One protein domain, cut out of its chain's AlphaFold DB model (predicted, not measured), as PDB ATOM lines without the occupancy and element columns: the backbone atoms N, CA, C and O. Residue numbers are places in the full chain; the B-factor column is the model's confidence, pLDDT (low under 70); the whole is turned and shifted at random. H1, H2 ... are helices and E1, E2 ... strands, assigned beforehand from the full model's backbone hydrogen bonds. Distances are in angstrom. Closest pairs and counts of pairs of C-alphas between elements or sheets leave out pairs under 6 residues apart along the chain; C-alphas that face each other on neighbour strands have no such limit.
ATOM      1  N   HIS A 125      45.639  40.153  99.651       90.88
ATOM      2  CA  HIS A 125      44.559  39.417  99.002       90.88
ATOM      3  C   HIS A 125      43.186  39.674  99.636       90.88
ATOM      4  O   HIS A 125      42.194  39.127  99.150       90.88
ATOM      5  N   LEU A 126      43.093  40.515 100.673       90.88
ATOM      6  CA  LEU A 126      41.841  40.778 101.393       90.88
ATOM      7  C   LEU A 126      40.722  41.292 100.491       90.88
ATOM      8  O   LEU A 126      39.583  40.856 100.645       90.88
ATOM      9  N   ASP A 127      41.035  42.163  99.534       92.56
ATOM     10  CA  ASP A 127      40.045  42.671  98.581       92.56
ATOM     11  C   ASP A 127      39.478  41.541  97.706       92.56
ATOM     12  O   ASP A 127      38.266  41.375  97.566       92.56
ATOM     13  N   THR A 128      40.357  40.671  97.203       94.12
ATOM     14  CA  THR A 128      39.948  39.518  96.389       94.12
ATOM     15  C   THR A 128      39.123  38.524  97.205       94.12
ATOM     16  O   THR A 128      38.083  38.062  96.738       94.12
ATOM     17  N   ILE A 129      39.546  38.222  98.436       93.50
ATOM     18  CA  ILE A 129      38.819  37.330  99.348       93.50
ATOM     19  C   ILE A 129      37.440  37.915  99.679       93.50
ATOM     20  O   ILE A 129      36.437  37.206  99.604       93.50
ATOM     21  N   THR A 130      37.374  39.207 100.000       93.44
ATOM     22  CA  THR A 130      36.121  39.908 100.314       93.44
ATOM     23  C   THR A 130      35.166  39.881  99.128       93.44
ATOM     24  O   THR A 130      34.001  39.529  99.303       93.44
ATOM     25  N   ARG A 131      35.659  40.149  97.912       92.00
ATOM     26  CA  ARG A 131      34.860  40.075  96.682       92.00
ATOM     27  C   ARG A 131      34.301  38.672  96.438       92.00
ATOM     28  O   ARG A 131      33.113  38.525  96.163       92.00
ATOM     29  N   ILE A 132      35.124  37.631  96.587       92.25
ATOM     30  CA  ILE A 132      34.680  36.234  96.437       92.25
ATOM     31  C   ILE A 132      33.606  35.891  97.475       92.25
ATOM     32  O   ILE A 132      32.574  35.312  97.130       92.25
ATOM     33  N   ASN A 133      33.824  36.264  98.738       93.00
ATOM     34  CA  ASN A 133      32.880  35.994  99.820       93.00
ATOM     35  C   ASN A 133      31.547  36.721  99.611       93.00
ATOM     36  O   ASN A 133      30.495  36.107  99.799       93.00
ATOM     37  N   ALA A 134      31.581  37.980  99.167       92.31
ATOM     38  CA  ALA A 134      30.387  38.741  98.814       92.31
ATOM     39  C   ALA A 134      29.598  38.048  97.690       92.31
ATOM     40  O   ALA A 134      28.422  37.739  97.870       92.31
ATOM     41  N   GLY A 135      30.262  37.657  96.597       89.50
ATOM     42  CA  GLY A 135      29.599  36.950  95.497       89.50
ATOM     43  C   GLY A 135      29.039  35.576  95.895       89.50
ATOM     44  O   GLY A 135      28.006  35.136  95.388       89.50
ATOM     45  N   ILE A 136      29.687  34.842  96.810       90.81
ATOM     46  CA  ILE A 136      29.124  33.599  97.374       90.81
ATOM     47  C   ILE A 136      27.874  33.899  98.210       90.81
ATOM     48  O   ILE A 136      26.875  33.187  98.084       90.81
ATOM     49  N   LEU A 137      27.923  34.930  99.055       91.75
ATOM     50  CA  LEU A 137      26.806  35.322  99.909       91.75
ATOM     51  C   LEU A 137      25.588  35.727  99.075       91.75
ATOM     52  O   LEU A 137      24.503  35.193  99.297       91.75
ATOM     53  N   GLU A 138      25.765  36.597  98.085       89.25
ATOM     54  CA  GLU A 138      24.691  37.073  97.206       89.25
ATOM     55  C   GLU A 138      24.015  35.927  96.452       89.25
ATOM     56  O   GLU A 138      22.785  35.859  96.393       89.25
ATOM     57  N   ARG A 139      24.792  34.959  95.951       84.94
ATOM     58  CA  ARG A 139      24.242  33.759  95.303       84.94
ATOM     59  C   ARG A 139      23.450  32.895  96.273       84.94
ATOM     60  O   ARG A 139      22.369  32.428  95.919       84.94
ATOM     61  N   ARG A 140      23.947  32.701  97.501       87.50
ATOM     62  CA  ARG A 140      23.206  31.958  98.533       87.50
ATOM     63  C   ARG A 140      21.895  32.656  98.876       87.50
ATOM     64  O   ARG A 140      20.859  31.998  98.859       87.50
ATOM     65  N   VAL A 141      21.921  33.966  99.116       87.56
ATOM     66  CA  VAL A 141      20.724  34.764  99.424       87.56
ATOM     67  C   VAL A 141      19.731  34.727  98.265       87.56
ATOM     68  O   VAL A 141      18.560  34.439  98.487       87.56
ATOM     69  N   THR A 142      20.195  34.922  97.031       84.75
ATOM     70  CA  THR A 142      19.341  34.862  95.837       84.75
ATOM     71  C   THR A 142      18.716  33.480  95.690       84.75
ATOM     72  O   THR A 142      17.506  33.376  95.545       84.75
ATOM     73  N   SER A 143      19.502  32.403  95.815       82.88
ATOM     74  CA  SER A 143      18.975  31.033  95.745       82.88
ATOM     75  C   SER A 143      17.937  30.745  96.837       82.88
ATOM     76  O   SER A 143      16.911  30.125  96.566       82.88
ATOM     77  N   ALA A 144      18.158  31.259  98.052       84.62
ATOM     78  CA  ALA A 144      17.214  31.136  99.154       84.62
ATOM     79  C   ALA A 144      15.926  31.929  98.895       84.62
ATOM     80  O   ALA A 144      14.848  31.401  99.135       84.62
ATOM     81  N   MET A 145      16.011  33.153  98.362       81.44
ATOM     82  CA  MET A 145      14.833  33.941  97.977       81.44
ATOM     83  C   MET A 145      14.061  33.296  96.821       81.44
ATOM     84  O   MET A 145      12.841  33.295  96.838       81.44
ATOM     85  N   GLN A 146      14.745  32.691  95.847       71.31
ATOM     86  CA  GLN A 146      14.102  31.989  94.727       71.31
ATOM     87  C   GLN A 146      13.395  30.696  95.159       71.31
ATOM     88  O   GLN A 146      12.423  30.286  94.527       71.31
ATOM     89  N   ALA A 147      13.837  30.057  96.250       71.12
ATOM     90  CA  ALA A 147      13.082  28.954  96.846       71.12
ATOM     91  C   ALA A 147      11.685  29.409  97.313       71.12
ATOM     92  O   ALA A 147      10.752  28.606  97.349       71.12
ATOM     93  N   TRP A 148      11.523  30.700  97.613       70.06
ATOM     94  CA  TRP A 148      10.247  31.332  97.921       70.06
ATOM     95  C   TRP A 148       9.650  31.848  96.613       70.06
ATOM     96  O   TRP A 148       9.712  33.037  96.300       70.06
ATOM     97  N   ARG A 149       9.111  30.919  95.816       66.94
ATOM     98  CA  ARG A 149       8.468  31.255  94.543       66.94
ATOM     99  C   ARG A 149       7.373  32.291  94.774       66.94
ATOM    100  O   ARG A 149       6.473  32.081  95.590       66.94
ATOM    101  N   GLN A 150       7.453  33.404  94.053       65.50
ATOM    102  CA  GLN A 150       6.390  34.396  94.068       65.50
ATOM    103  C   GLN A 150       5.246  33.877  93.206       65.50
ATOM    104  O   GLN A 150       5.457  33.420  92.083       65.50
ATOM    105  N   ARG A 151       4.033  33.939  93.752       68.50
ATOM    106  CA  ARG A 151       2.805  33.560  93.058       68.50
ATOM    107  C   ARG A 151       1.946  34.800  92.905       68.50
ATOM    108  O   ARG A 151       1.677  35.480  93.892       68.50
ATOM    109  N   ALA A 152       1.538  35.089  91.677       65.56
ATOM    110  CA  ALA A 152       0.640  36.187  91.362       65.56
ATOM    111  C   ALA A 152      -0.549  35.659  90.560       65.56
ATOM    112  O   ALA A 152      -0.403  34.784  89.709       65.56
ATOM    113  N   LEU A 153      -1.732  36.199  90.833       67.31
ATOM    114  CA  LEU A 153      -2.935  35.915  90.062       67.31
ATOM    115  C   LEU A 153      -3.119  37.035  89.045       67.31
ATOM    116  O   LEU A 153      -3.211  38.207  89.415       67.31
ATOM    117  N   THR A 154      -3.148  36.677  87.766       62.50
ATOM    118  CA  THR A 154      -3.339  37.621  86.663       62.50
ATOM    119  C   THR A 154      -4.679  37.361  85.985       62.50
ATOM    120  O   THR A 154      -4.981  36.243  85.576       62.50
ATOM    121  N   GLY A 155      -5.493  38.413  85.884       62.00
ATOM    122  CA  GLY A 155      -6.898  38.346  85.475       62.00
ATOM    123  C   GLY A 155      -7.773  38.927  86.582       62.00
ATOM    124  O   GLY A 155      -7.688  38.492  87.725       62.00
ATOM    125  N   GLY A 156      -8.545  39.973  86.275       57.56
ATOM    126  CA  GLY A 156      -9.320  40.710  87.276       57.56
ATOM    127  C   GLY A 156     -10.222  39.782  88.091       57.56
ATOM    128  O   GLY A 156     -11.123  39.160  87.535       57.56
ATOM    129  N   LEU A 157      -9.964  39.695  89.397       64.38
ATOM    130  CA  LEU A 157     -10.752  38.878  90.315       64.38
ATOM    131  C   LEU A 157     -12.213  39.366  90.308       64.38
ATOM    132  O   LEU A 157     -12.445  40.568  90.491       64.38
ATOM    133  N   PRO A 158     -13.205  38.480  90.101       65.44
ATOM    134  CA  PRO A 158     -14.609  38.846  90.220       65.44
ATOM    135  C   PRO A 158     -14.880  39.404  91.618       65.44
ATOM    136  O   PRO A 158     -14.517  38.795  92.618       65.44
ATOM    137  N   GLN A 159     -15.518  40.567  91.712       61.56
ATOM    138  CA  GLN A 159     -15.865  41.135  93.021       61.56
ATOM    139  C   GLN A 159     -17.055  40.417  93.670       61.56
ATOM    140  O   GLN A 159     -17.243  40.548  94.875       61.56
ATOM    141  N   LYS A 160     -17.840  39.663  92.886       59.78
ATOM    142  CA  LYS A 160     -19.090  39.034  93.322       59.78
ATOM    143  C   LYS A 160     -19.216  37.586  92.864       59.78
ATOM    144  O   LYS A 160     -18.786  37.257  91.758       59.78
ATOM    145  N   ASP A 161     -19.814  36.753  93.710       61.12
ATOM    146  CA  ASP A 161     -20.155  35.360  93.405       61.12
ATOM    147  C   ASP A 161     -21.388  35.250  92.476       61.12
ATOM    148  O   ASP A 161     -21.988  36.251  92.071       61.12
ATOM    149  N   ALA A 162     -21.775  34.022  92.111       59.34
ATOM    150  CA  ALA A 162     -22.946  33.757  91.263       59.34
ATOM    151  C   ALA A 162     -24.292  34.143  91.922       59.34
ATOM    152  O   ALA A 162     -25.320  34.176  91.246       59.34
ATOM    153  N   GLU A 163     -24.279  34.445  93.222       59.97
ATOM    154  CA  GLU A 163     -25.434  34.756  94.066       59.97
ATOM    155  C   GLU A 163     -25.492  36.256  94.439       59.97
ATOM    156  O   GLU A 163     -26.488  36.723  94.990       59.97
ATOM    157  N   GLY A 164     -24.476  37.039  94.049       56.25
ATOM    158  CA  GLY A 164     -24.391  38.491  94.201       56.25
ATOM    159  C   GLY A 164     -23.684  38.993  95.467       56.25
ATOM    160  O   GLY A 164     -23.707  40.208  95.698       56.25
ATOM    161  N   ASN A 165     -23.061  38.115  96.258       67.62
ATOM    162  CA  ASN A 165     -22.331  38.474  97.477       67.62
ATOM    163  C   ASN A 165     -20.889  38.892  97.166       67.62
ATOM    164  O   ASN A 165     -20.273  38.363  96.240       67.62
ATOM    165  N   ASP A 166     -20.349  39.826  97.953       64.38
ATOM    166  CA  ASP A 166     -18.956  40.265  97.823       64.38
ATOM    167  C   ASP A 166     -18.002  39.147  98.275       64.38
ATOM    168  O   ASP A 166     -18.135  38.609  99.377       64.38
ATOM    169  N   ILE A 167     -17.034  38.799  97.424       62.59
ATOM    170  CA  ILE A 167     -16.055  37.745  97.713       62.59
ATOM    171  C   ILE A 167     -14.889  38.343  98.507       62.59
ATOM    172  O   ILE A 167     -14.166  39.211  98.012       62.59
ATOM    173  N   ASP A 168     -14.664  37.843  99.722       63.66
ATOM    174  CA  ASP A 168     -13.473  38.174 100.507       63.66
ATOM    175  C   ASP A 168     -12.270  37.325 100.072       63.66
ATOM    176  O   ASP A 168     -11.983  36.256 100.610       63.66
ATOM    177  N   TRP A 169     -11.535  37.833  99.086       62.53
ATOM    178  CA  TRP A 169     -10.332  37.187  98.566       62.53
ATOM    179  C   TRP A 169      -9.188  37.085  99.592       62.53
ATOM    180  O   TRP A 169      -8.309  36.242  99.424       62.53
ATOM    181  N   ALA A 170      -9.177  37.896 100.659       62.34
ATOM    182  CA  ALA A 170      -8.107  37.863 101.656       62.34
ATOM    183  C   ALA A 170      -8.171  36.611 102.548       62.34
ATOM    184  O   ALA A 170      -7.121  36.086 102.917       62.34
ATOM    185  N   SER A 171      -9.373  36.103 102.851       63.12
ATOM    186  CA  SER A 171      -9.544  34.844 103.595       63.12
ATOM    187  C   SER A 171      -9.359  33.596 102.722       63.12
ATOM    188  O   SER A 171      -8.871  32.576 103.200       63.12
ATOM    189  N   VAL A 172      -9.680  33.678 101.426       62.12
ATOM    190  CA  VAL A 172      -9.543  32.560 100.471       62.12
ATOM    191  C   VAL A 172      -8.077  32.253 100.133       62.12
ATOM    192  O   VAL A 172      -7.726  31.099  99.892       62.12
ATOM    193  N   PHE A 173      -7.198  33.261 100.151       61.31
ATOM    194  CA  PHE A 173      -5.771  33.113  99.830       61.31
ATOM    195  C   PHE A 173      -4.848  33.030 101.056       61.31
ATOM    196  O   PHE A 173      -3.656  33.328 100.947       61.31
ATOM    197  N   GLU A 174      -5.349  32.608 102.222       62.09
ATOM    198  CA  GLU A 174      -4.507  32.456 103.414       62.09
ATOM    199  C   GLU A 174      -3.367  31.438 103.157       62.09
ATOM    200  O   GLU A 174      -3.621  30.293 102.760       62.09
ATOM    201  N   PRO A 175      -2.088  31.826 103.343       58.88
ATOM    202  CA  PRO A 175      -0.957  30.958 103.046       58.88
ATOM    203  C   PRO A 175      -0.780  29.912 104.155       58.88
ATOM    204  O   PRO A 175       0.033  30.076 105.064       58.88
ATOM    205  N   ALA A 176      -1.527  28.811 104.075       57.38
ATOM    206  CA  ALA A 176      -1.341  27.637 104.926       57.38
ATOM    207  C   ALA A 176      -0.628  26.498 104.161       57.38
ATOM    208  O   ALA A 176      -0.902  26.310 102.973       57.38
ATOM    209  N   PRO A 177       0.225  25.672 104.812       45.78
ATOM    210  CA  PRO A 177       1.000  24.587 104.176       45.78
ATOM    211  C   PRO A 177       0.196  23.449 103.507       45.78
ATOM    212  O   PRO A 177       0.778  22.446 103.103       45.78
ATOM    213  N   GLY A 178      -1.127  23.581 103.393       49.00
ATOM    214  CA  GLY A 178      -2.035  22.642 102.731       49.00
ATOM    215  C   GLY A 178      -3.274  23.318 102.135       49.00
ATOM    216  O   GLY A 178      -4.282  22.646 101.931       49.00
ATOM    217  N   ALA A 179      -3.231  24.636 101.901       60.72
ATOM    218  CA  ALA A 179      -4.340  25.361 101.291       60.72
ATOM    219  C   ALA A 179      -4.456  25.002  99.799       60.72
ATOM    220  O   ALA A 179      -3.517  25.205  99.026       60.72
ATOM    221  N   LEU A 180      -5.610  24.459  99.406       57.31
ATOM    222  CA  LEU A 180      -5.990  24.285  98.007       57.31
ATOM    223  C   LEU A 180      -6.680  25.574  97.546       57.31
ATOM    224  O   LEU A 180      -7.662  25.992  98.154       57.31
ATOM    225  N   TRP A 181      -6.151  26.216  96.505       62.75
ATOM    226  CA  TRP A 181      -6.751  27.418  95.926       62.75
ATOM    227  C   TRP A 181      -7.637  27.029  94.741       62.75
ATOM    228  O   TRP A 181      -7.125  26.630  93.695       62.75
ATOM    229  N   ASP A 182      -8.954  27.165  94.897       63.25
ATOM    230  CA  ASP A 182      -9.904  27.025  93.792       63.25
ATOM    231  C   ASP A 182      -9.951  28.333  92.993       63.25
ATOM    232  O   ASP A 182     -10.536  29.334  93.407       63.25
ATOM    233  N   ILE A 183      -9.273  28.336  91.843       65.56
ATOM    234  CA  ILE A 183      -9.149  29.510  90.976       65.56
ATOM    235  C   ILE A 183     -10.345  29.550  90.000       65.56
ATOM    236  O   ILE A 183     -10.581  28.565  89.293       65.56
ATOM    237  N   PRO A 184     -11.096  30.667  89.911       64.12
ATOM    238  CA  PRO A 184     -12.183  30.820  88.947       64.12
ATOM    239  C   PRO A 184     -11.715  30.687  87.492       64.12
ATOM    240  O   PRO A 184     -10.601  31.078  87.132       64.12
ATOM    241  N   ALA A 185     -12.598  30.182  86.627       60.91
ATOM    242  CA  ALA A 185     -12.304  30.002  85.209       60.91
ATOM    243  C   ALA A 185     -11.907  31.336  84.541       60.91
ATOM    244  O   ALA A 185     -12.680  32.292  84.542       60.91
ATOM    245  N   GLY A 186     -10.710  31.379  83.947       63.38
ATOM    246  CA  GLY A 186     -10.179  32.548  83.236       63.38
ATOM    247  C   GLY A 186      -9.104  33.352  83.979       63.38
ATOM    248  O   GLY A 186      -8.611  34.324  83.414       63.38
ATOM    249  N   ILE A 187      -8.721  32.958  85.201       66.00
ATOM    250  CA  ILE A 187      -7.578  33.542  85.923       66.00
ATOM    251  C   ILE A 187      -6.348  32.656  85.734       66.00
ATOM    252  O   ILE A 187      -6.399  31.442  85.934       66.00
ATOM    253  N   GLU A 188      -5.236  33.276  85.356       66.38
ATOM    254  CA  GLU A 188      -3.953  32.604  85.190       66.38
ATOM    255  C   GLU A 188      -3.128  32.751  86.475       66.38
ATOM    256  O   GLU A 188      -2.967  33.854  87.008       66.38
ATOM    257  N   LEU A 189      -2.624  31.627  86.993       67.75
ATOM    258  CA  LEU A 189      -1.649  31.619  88.077       67.75
ATOM    259  C   LEU A 189      -0.259  31.762  87.466       67.75
ATOM    260  O   LEU A 189       0.249  30.828  86.847       67.75
ATOM    261  N   TRP A 190       0.362  32.914  87.681       68.62
ATOM    262  CA  TRP A 190       1.758  33.114  87.343       68.62
ATOM    263  C   TRP A 190       2.633  32.728  88.535       68.62
ATOM    264  O   TRP A 190       2.460  33.234  89.647       68.62
ATOM    265  N   GLU A 191       3.585  31.831  88.300       69.69
ATOM    266  CA  GLU A 191       4.641  31.505  89.252       69.69
ATOM    267  C   GLU A 191       5.972  32.017  88.700       69.69
ATOM    268  O   GLU A 191       6.287  31.809  87.529       69.69
ATOM    269  N   SER A 192       6.751  32.705  89.536       68.44
ATOM    270  CA  SER A 192       8.067  33.198  89.133       68.44
ATOM    271  C   SER A 192       8.993  32.035  88.769       68.44
ATOM    272  O   SER A 192       9.211  31.139  89.594       68.44
ATOM    273  N   ASP A 193       9.573  32.079  87.571       68.69
ATOM    274  CA  ASP A 193      10.573  31.108  87.129       68.69
ATOM    275  C   ASP A 193      11.878  31.219  87.925       68.69
ATOM    276  O   ASP A 193      12.233  32.276  88.454       68.69
ATOM    277  N   ALA A 194      12.621  30.110  87.981       64.50
ATOM    278  CA  ALA A 194      13.937  30.088  88.603       64.50
ATOM    279  C   ALA A 194      14.882  31.040  87.854       64.50
ATOM    280  O   ALA A 194      15.205  30.826  86.685       64.50
ATOM    281  N   THR A 195      15.337  32.092  88.537       67.12
ATOM    282  CA  THR A 195      16.266  33.063  87.947       67.12
ATOM    283  C   THR A 195      17.630  32.419  87.691       67.12
ATOM    284  O   THR A 195      18.205  31.775  88.571       67.12
ATOM    285  N   ASP A 196      18.173  32.615  86.488       70.06
ATOM    286  CA  ASP A 196      19.520  32.171  86.145       70.06
ATOM    287  C   ASP A 196      20.568  33.008  86.891       70.06
ATOM    288  O   ASP A 196      20.664  34.219  86.707       70.06
ATOM    289  N   ILE A 197      21.365  32.352  87.734       70.56
ATOM    290  CA  ILE A 197      22.429  32.986  88.524       70.56
ATOM    291  C   ILE A 197      23.785  33.008  87.803       70.56
ATOM    292  O   ILE A 197      24.742  33.559  88.346       70.56
ATOM    293  N   ARG A 198      23.906  32.420  86.602       74.25
ATOM    294  CA  ARG A 198      25.150  32.442  85.808       74.25
ATOM    295  C   ARG A 198      25.665  33.854  85.494       74.25
ATOM    296  O   ARG A 198      26.872  34.036  85.604       74.25
ATOM    297  N   PRO A 199      24.822  34.867  85.217       74.62
ATOM    298  CA  PRO A 199      25.295  36.236  85.004       74.62
ATOM    299  C   PRO A 199      26.035  36.844  86.208       74.62
ATOM    300  O   PRO A 199      26.817  37.770  86.037       74.62
ATOM    301  N   LEU A 200      25.842  36.307  87.421       67.12
ATOM    302  CA  LEU A 200      26.555  36.738  88.633       67.12
ATOM    303  C   LEU A 200      27.973  36.139  88.753       67.12
ATOM    304  O   LEU A 200      28.680  36.442  89.708       67.12
ATOM    305  N   LEU A 201      28.377  35.240  87.844       63.78
ATOM    306  CA  LEU A 201      29.728  34.658  87.780       63.78
ATOM    307  C   LEU A 201      30.673  35.418  86.843       63.78
ATOM    308  O   LEU A 201      31.884  35.229  86.937       63.78
TER     309      LEU A 201
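What this domain is: This is residues 125 to 201 of the 203 residues of an uncharacterized protein of Gordonia westfalica (UniProt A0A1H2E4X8). This is a long, thin model that runs out and folds back: the long helix H1 makes one half, a ribbon of two short strands, E1 and E2, follows, and two long loops with the tiny H2 between them make the other end. After E2 the printed part runs back toward H1 and ends in the short H3 near it, while residues 125 to 134 of H1 stick out free. The 77 printed residues hold three named helices and two named strands, in the order H1, E1, H2, E2, H3; the sheet, E1 - E2, is antiparallel and the class is mixed. The whole is extended, with a radius of gyration of the C-alphas of 20.2 A and spans of 70 by 22 by 18 A.

Where its parts are: Find C-alpha 125 at (44.559, 39.417, 99.002); from there H1 runs 33.2 A to residue 147. Next come E1, residues 151 to 154, 9.8 A long, and H2, residues 169 to 172. E2, residues 188 to 191, begins at (-3.953, 32.604, 85.190) and is 9.6 A long. H3, residues 198 to 201, ends at (29.728, 34.658, 87.780).

How they stand to each other: Look first at E1 and E2, antiparallel at 153 degrees: N 152 and O 190 are within hydrogen-bond range at 2.9 A, as are N 188 and O 154 at 3.0 A. H1 and H3 are close but not clearly touching; their closest C-alphas, of Gly 135 and Leu 200, are 7.5 A apart. H2 is apart from both H1 and H3. In H1 every O i to N i+4 pair is within hydrogen-bond range; H2 and H3 are too short for such a pair, and their single O i to N i+3 pair is within range in H3 but not in H2.

The domain as a whole: The C-alphas farthest apart, of His 125 and Glu 163, are 70.3 A apart. The printed part has no cut. The links E1 to H2 and H2 to E2 are long, with 14 and 15 residues. Read the B-factor column: pLDDT is under 70 in residues 149 to 195 and 200 to 201.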